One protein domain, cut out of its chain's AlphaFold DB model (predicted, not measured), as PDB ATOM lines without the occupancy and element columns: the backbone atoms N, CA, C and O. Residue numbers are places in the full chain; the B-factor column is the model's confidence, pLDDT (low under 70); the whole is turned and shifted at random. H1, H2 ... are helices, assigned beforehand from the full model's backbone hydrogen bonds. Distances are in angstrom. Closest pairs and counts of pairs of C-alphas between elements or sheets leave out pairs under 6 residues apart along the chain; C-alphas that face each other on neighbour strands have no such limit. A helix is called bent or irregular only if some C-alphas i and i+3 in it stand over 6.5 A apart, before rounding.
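This is residues 22 to 72 of the 72 residues of an uncharacterized protein of Sellimonas intestinalis (UniProt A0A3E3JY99). Going from Asn 22, the printed part is an elongated, loosely folded-back chain of helices: helix H1 runs out one way, residues 42 to 54 fold back from its far end with the one-turn helix H2 among them, and the longer helix H3 carries on in that returning sense, opposite to H1. H1 and H3 are shifted along each other, so that they come near each other by residues 30 to 33 and 56 to 60, while residues 65 to 72 stick out free at one end. The printed part has 51 residues, with three named helices in the order H1, H2, H3 and no named strand, and its class is all helix. It is only just compact, close to loose, with a radius of gyration of the C-alphas of 11.6 A, and it spans 37 by 23 by 15 A.

Look first at H1, residues 28 to 41, and H3, residues 55 to 70. They only just touch, with 3 pairs of C-alphas within 8 A; the closest C-alphas are those of Leu 30 and Trp 60, 6.8 A apart. H1 touches H3 with residues 30 to 33 alone, and H3 touches H1 with residues 56 to 60 alone. Their lines stand at a shallow tilt of 16 degrees and they run opposite ways. Between them along the chain comes H2, residues 48 to 51, which is apart from H1. H2 and H3 are close but not clearly touching; their closest C-alphas, those of Cys 51 and Phe 57, are 6.1 A apart. In the backbone of H3 every O i to N i+4 pair is within hydrogen-bond range, in H1 8 of 10 are, and H2 is too short for such a pair.

Find C-alpha 28 at (108.853, 274.195, 219.791); from there H1 runs 17.7 A to C-alpha 41 at (95.623, 262.401, 220.411). H1 is irregular: C-alphas 33 and 36 are 7.8 A apart, and its line is a rough one. H2 goes from Tyr 48 to Cys 51, four residues. H3, the longest helix with 16 residues, begins at Ala 55 and runs 22.2 A to C-alpha 70 at (127.274, 274.290, 225.917).

The two C-alphas farthest apart are those of Tyr 40 and Tyr 72, 38.1 A. Residues 65 to 72 stand free, of which 65 to 70 belong to H3; without them the body of 43 residues spans 25 by 21 by 15 A. The link from H1 to H2 is short and the link from H2 to H3 is tight. The printed part has no cut and ends at Tyr 72, the chain's last residue. Its mean pLDDT is 90.2, and residue 72 is the one printed residue under 70 in this model.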
ATOM      1  N   ASN A  22     103.540 271.484 227.707       87.75
ATOM      2  CA  ASN A  22     102.261 271.771 227.041       87.75
ATOM      3  C   ASN A  22     102.187 273.185 226.432       87.75
ATOM      4  O   ASN A  22     101.140 273.592 225.924       87.75
ATOM      5  N   LYS A  23     103.257 273.980 226.541       87.69
ATOM      6  CA  LYS A  23     103.337 275.345 226.022       87.69
ATOM      7  C   LYS A  23     104.183 275.328 224.760       87.69
ATOM      8  O   LYS A  23     105.407 275.338 224.841       87.69
ATOM      9  N   LYS A  24     103.503 275.376 223.612       80.94
ATOM     10  CA  LYS A  24     104.138 275.279 222.295       80.94
ATOM     11  C   LYS A  24     105.356 276.188 222.135       80.94
ATOM     12  O   LYS A  24     106.415 275.715 221.744       80.94
ATOM     13  N   ASP A  25     105.220 277.446 222.537       86.75
ATOM     14  CA  ASP A  25     106.259 278.470 222.371       86.75
ATOM     15  C   ASP A  25     107.497 278.255 223.265       86.75
ATOM     16  O   ASP A  25     108.509 278.924 223.094       86.75
ATOM     17  N   CYS A  26     107.427 277.362 224.259       87.19
ATOM     18  CA  CYS A  26     108.537 277.087 225.170       87.19
ATOM     19  C   CYS A  26     109.355 275.848 224.785       87.19
ATOM     20  O   CYS A  26     110.439 275.658 225.335       87.19
ATOM     21  N   CYS A  27     108.815 274.976 223.931       90.50
ATOM     22  CA  CYS A  27     109.407 273.687 223.568       90.50
ATOM     23  C   CYS A  27     109.093 273.361 222.096       90.50
ATOM     24  O   CYS A  27     108.578 272.284 221.794       90.50
ATOM     25  N   GLU A  28     109.316 274.306 221.180       92.06
ATOM     26  CA  GLU A  28     108.853 274.195 219.791       92.06
ATOM     27  C   GLU A  28     109.376 272.923 219.109       92.06
ATOM     28  O   GLU A  28     108.588 272.173 218.528       92.06
ATOM     29  N   GLU A  29     110.654 272.593 219.296       93.06
ATOM     30  CA  GLU A  29     111.302 271.399 218.747       93.06
ATOM     31  C   GLU A  29     110.645 270.101 219.244       93.06
ATOM     32  O   GLU A  29     110.496 269.133 218.491       93.06
ATOM     33  N   LEU A  30     110.195 270.077 220.504       94.81
ATOM     34  CA  LEU A  30     109.452 268.949 221.069       94.81
ATOM     35  C   LEU A  30     108.092 268.787 220.385       94.81
ATOM     36  O   LEU A  30     107.705 267.667 220.047       94.81
ATOM     37  N   HIS A  31     107.362 269.882 220.174       94.00
ATOM     38  CA  HIS A  31     106.065 269.856 219.491       94.00
ATOM     39  C   HIS A  31     106.215 269.482 218.012       94.00
ATOM     40  O   HIS A  31     105.408 268.723 217.476       94.00
ATOM     41  N   GLU A  32     107.280 269.926 217.344       93.25
ATOM     42  CA  GLU A  32     107.586 269.480 215.985       93.25
ATOM     43  C   GLU A  32     107.848 267.975 215.920       93.25
ATOM     44  O   GLU A  32     107.281 267.289 215.064       93.25
ATOM     45  N   MET A  33     108.631 267.445 216.861       94.25
ATOM     46  CA  MET A  33     108.886 266.010 216.981       94.25
ATOM     47  C   MET A  33     107.604 265.221 217.304       94.25
ATOM     48  O   MET A  33     107.381 264.147 216.742       94.25
ATOM     49  N   CYS A  34     106.739 265.746 218.178       93.94
ATOM     50  CA  CYS A  34     105.488 265.104 218.591       93.94
ATOM     51  C   CYS A  34     104.305 265.350 217.643       93.94
ATOM     52  O   CYS A  34     103.237 264.783 217.878       93.94
ATOM     53  N   ARG A  35     104.470 266.106 216.548       93.81
ATOM     54  CA  ARG A  35     103.385 266.551 215.649       93.81
ATOM     55  C   ARG A  35     102.402 265.444 215.262       93.81
ATOM     56  O   ARG A  35     101.191 265.648 215.269       93.81
ATOM     57  N   ASN A  36     102.900 264.250 214.941       92.19
ATOM     58  CA  ASN A  36     102.043 263.118 214.573       92.19
ATOM     59  C   ASN A  36     101.246 262.569 215.765       92.19
ATOM     60  O   ASN A  36     100.065 262.254 215.624       92.19
ATOM     61  N   CYS A  37     101.867 262.480 216.942       92.06
ATOM     62  CA  CYS A  37     101.198 262.059 218.166       92.06
ATOM     63  C   CYS A  37     100.166 263.098 218.624       92.06
ATOM     64  O   CYS A  37      99.081 262.729 219.059       92.06
ATOM     65  N   GLU A  38     100.471 264.387 218.492       93.12
ATOM     66  CA  GLU A  38      99.538 265.479 218.783       93.12
ATOM     67  C   GLU A  38      98.349 265.500 217.821       93.12
ATOM     68  O   GLU A  38      97.221 265.711 218.255       93.12
ATOM     69  N   ASN A  39      98.569 265.237 216.531       92.25
ATOM     70  CA  ASN A  39      97.483 265.125 215.555       92.25
ATOM     71  C   ASN A  39      96.562 263.933 215.854       92.25
ATOM     72  O   ASN A  39      95.356 264.028 215.645       92.25
ATOM     73  N   TYR A  40      97.121 262.826 216.351       90.69
ATOM     74  CA  TYR A  40      96.355 261.631 216.701       90.69
ATOM     75  C   TYR A  40      95.579 261.788 218.019       90.69
ATOM     76  O   TYR A  40      94.388 261.492 218.072       90.69
ATOM     77  N   CYS A  41      96.230 262.272 219.080       87.06
ATOM     78  CA  CYS A  41      95.623 262.401 220.411       87.06
ATOM     79  C   CYS A  41      94.814 263.702 220.589       87.06
ATOM     80  O   CYS A  41      93.980 263.806 221.490       87.06
ATOM     81  N   GLY A  42      95.067 264.704 219.744       84.75
ATOM     82  CA  GLY A  42      94.711 266.101 219.967       84.75
ATOM     83  C   GLY A  42      95.807 266.816 220.761       84.75
ATOM     84  O   GLY A  42      96.191 266.363 221.834       84.75
ATOM     85  N   TRP A  43      96.285 267.958 220.260       80.25
ATOM     86  CA  TRP A  43      97.428 268.688 220.832       80.25
ATOM     87  C   TRP A  43      97.299 268.987 222.335       80.25
ATOM     88  O   TRP A  43      98.237 268.777 223.092       80.25
ATOM     89  N   LYS A  44      96.106 269.386 222.803       79.31
ATOM     90  CA  LYS A  44      95.836 269.647 224.234       79.31
ATOM     91  C   LYS A  44      95.756 268.391 225.106       79.31
ATOM     92  O   LYS A  44      95.716 268.514 226.325       79.31
ATOM     93  N   ASN A  45      95.680 267.215 224.492       84.25
ATOM     94  CA  ASN A  45      95.507 265.931 225.166       84.25
ATOM     95  C   ASN A  45      96.763 265.056 225.069       84.25
ATOM     96  O   ASN A  45      96.724 263.896 225.477       84.25
ATOM     97  N   HIS A  46      97.851 265.557 224.476       89.56
ATOM     98  CA  HIS A  46      99.076 264.785 224.357       89.56
ATOM     99  C   HIS A  46      99.741 264.637 225.733       89.56
ATOM    100  O   HIS A  46     100.121 265.616 226.369       89.56
ATOM    101  N   ASP A  47      99.872 263.394 226.199       90.56
ATOM    102  CA  ASP A  47     100.500 263.089 227.481       90.56
ATOM    103  C   ASP A  47     102.029 263.013 227.346       90.56
ATOM    104  O   ASP A  47     102.618 261.965 227.054       90.56
ATOM    105  N   TYR A  48     102.685 264.148 227.587       91.56
ATOM    106  CA  TYR A  48     104.144 264.226 227.624       91.56
ATOM    107  C   TYR A  48     104.771 263.493 228.819       91.56
ATOM    108  O   TYR A  48     105.930 263.084 228.734       91.56
ATOM    109  N   GLU A  49     104.042 263.282 229.919       91.19
ATOM    110  CA  GLU A  49     104.557 262.511 231.056       91.19
ATOM    111  C   GLU A  49     104.680 261.030 230.677       91.19
ATOM    112  O   GLU A  49     105.713 260.404 230.941       91.19
ATOM    113  N   GLY A  50     103.700 260.504 229.935       90.25
ATOM    114  CA  GLY A  50     103.768 259.189 229.297       90.25
ATOM    115  C   GLY A  50     104.917 259.050 228.287       90.25
ATOM    116  O   GLY A  50     105.474 257.961 228.119       90.25
ATOM    117  N   CYS A  51     105.349 260.152 227.665       92.25
ATOM    118  CA  CYS A  51     106.462 260.154 226.715       92.25
ATOM    119  C   CYS A  51     107.847 260.050 227.368       92.25
ATOM    120  O   CYS A  51     108.795 259.668 226.683       92.25
ATOM    121  N   ARG A  52     107.987 260.305 228.678       88.75
ATOM    122  CA  ARG A  52     109.278 260.366 229.401       88.75
ATOM    123  C   ARG A  52     110.207 259.173 229.151       88.75
ATOM    124  O   ARG A  52     111.429 259.312 229.144       88.75
ATOM    125  N   ASN A  53     109.636 257.987 228.956       89.12
ATOM    126  CA  ASN A  53     110.404 256.759 228.760       89.12
ATOM    127  C   ASN A  53     110.712 256.433 227.291       89.12
ATOM    128  O   ASN A  53     111.548 255.558 227.043       89.12
ATOM    129  N   LEU A  54     110.086 257.135 226.342       94.38
ATOM    130  CA  LEU A  54     110.263 256.935 224.908       94.38
ATOM    131  C   LEU A  54     111.613 257.479 224.432       94.38
ATOM    132  O   LEU A  54     112.118 258.486 224.928       94.38
ATOM    133  N   ALA A  55     112.191 256.815 223.431       94.12
ATOM    134  CA  ALA A  55     113.497 257.185 222.888       94.12
ATOM    135  C   ALA A  55     113.504 258.596 222.276       94.12
ATOM    136  O   ALA A  55     114.451 259.341 222.496       94.12
ATOM    137  N   CYS A  56     112.438 258.985 221.568       94.31
ATOM    138  CA  CYS A  56     112.304 260.324 220.986       94.31
ATOM    139  C   CYS A  56     112.383 261.419 222.060       94.31
ATOM    140  O   CYS A  56     113.183 262.344 221.950       94.31
ATOM    141  N   PHE A  57     111.637 261.252 223.151       95.81
ATOM    142  CA  PHE A  57     111.610 262.209 224.248       95.81
ATOM    143  C   PHE A  57     112.941 262.261 225.007       95.81
ATOM    144  O   PHE A  57     113.435 263.340 225.313       95.81
ATOM    145  N   LYS A  58     113.582 261.108 225.249       95.62
ATOM    146  CA  LYS A  58     114.931 261.057 225.843       95.62
ATOM    147  C   LYS A  58     115.984 261.731 224.969       95.62
ATOM    148  O   LYS A  58     116.867 262.391 225.505       95.62
ATOM    149  N   ASN A  59     115.890 261.581 223.649       95.25
ATOM    150  CA  ASN A  59     116.790 262.255 222.718       95.25
ATOM    151  C   ASN A  59     116.592 263.772 222.766       95.25
ATOM    152  O   ASN A  59     117.581 264.492 222.851       95.25
ATOM    153  N   TRP A  60     115.342 264.246 222.787       96.31
ATOM    154  CA  TRP A  60     115.049 265.670 222.960       96.31
ATOM    155  C   TRP A  60     115.604 266.212 224.286       96.31
ATOM    156  O   TRP A  60     116.358 267.177 224.275       96.31
ATOM    157  N   LEU A  61     115.362 265.529 225.413       96.31
ATOM    158  CA  LEU A  61     115.958 265.891 226.710       96.31
ATOM    159  C   LEU A  61     117.496 265.909 226.674       96.31
ATOM    160  O   LEU A  61     118.126 266.708 227.362       96.31
ATOM    161  N   GLY A  62     118.109 265.016 225.896       95.44
ATOM    162  CA  GLY A  62     119.554 264.980 225.697       95.44
ATOM    163  C   GLY A  62     120.074 266.184 224.915       95.44
ATOM    164  O   GLY A  62     121.107 266.733 225.288       95.44
ATOM    165  N   LEU A  63     119.364 266.615 223.871       94.62
ATOM    166  CA  LEU A  63     119.695 267.830 223.121       94.62
ATOM    167  C   LEU A  63     119.560 269.070 224.006       94.62
ATOM    168  O   LEU A  63     120.510 269.832 224.126       94.62
ATOM    169  N   GLU A  64     118.454 269.183 224.738       94.88
ATOM    170  CA  GLU A  64     118.234 270.244 225.726       94.88
ATOM    171  C   GLU A  64     119.341 270.293 226.788       94.88
ATOM    172  O   GLU A  64     119.797 271.367 227.180       94.88
ATOM    173  N   TYR A  65     119.805 269.129 227.255       95.19
ATOM    174  CA  TYR A  65     120.936 269.057 228.176       95.19
ATOM    175  C   TYR A  65     122.219 269.600 227.538       95.19
ATOM    176  O   TYR A  65     122.949 270.349 228.186       95.19
ATOM    177  N   LEU A  66     122.505 269.215 226.290       94.12
ATOM    178  CA  LEU A  66     123.682 269.682 225.560       94.12
ATOM    179  C   LEU A  66     123.639 271.196 225.346       94.12
ATOM    180  O   LEU A  66     124.651 271.851 225.578       94.12
ATOM    181  N   ASP A  67     122.490 271.752 224.982       92.31
ATOM    182  CA  ASP A  67     122.319 273.199 224.828       92.31
ATOM    183  C   ASP A  67     122.494 273.927 226.162       92.31
ATOM    184  O   ASP A  67     123.160 274.959 226.228       92.31
ATOM    185  N   TRP A  68     121.987 273.357 227.259       91.75
ATOM    186  CA  TRP A  68     122.166 273.929 228.591       91.75
ATOM    187  C   TRP A  68     123.639 273.971 229.025       91.75
ATOM    188  O   TRP A  68     124.084 274.977 229.583       91.75
ATOM    189  N   VAL A  69     124.415 272.912 228.776       93.00
ATOM    190  CA  VAL A  69     125.829 272.865 229.196       93.00
ATOM    191  C   VAL A  69     126.784 273.565 228.232       93.00
ATOM    192  O   VAL A  69     127.836 274.016 228.676       93.00
ATOM    193  N   ASN A  70     126.443 273.649 226.942       90.31
ATOM    194  CA  ASN A  70     127.274 274.290 225.917       90.31
ATOM    195  C   ASN A  70     126.893 275.755 225.662       90.31
ATOM    196  O   ASN A  70     127.641 276.461 224.997       90.31
ATOM    197  N   GLY A  71     125.747 276.219 226.164       75.94
ATOM    198  CA  GLY A  71     125.266 277.595 226.019       75.94
ATOM    199  C   GLY A  71     126.011 278.645 226.856       75.94
ATOM    200  O   GLY A  71     125.456 279.721 227.077       75.94
ATOM    201  N   TYR A  72     127.227 278.337 227.332       51.44
ATOM    202  CA  TYR A  72     128.129 279.234 228.068       51.44
ATOM    203  C   TYR A  72     129.388 279.554 227.262       51.44
ATOM    204  O   TYR A  72     130.097 278.600 226.870       51.44
TER     205      TYR A  72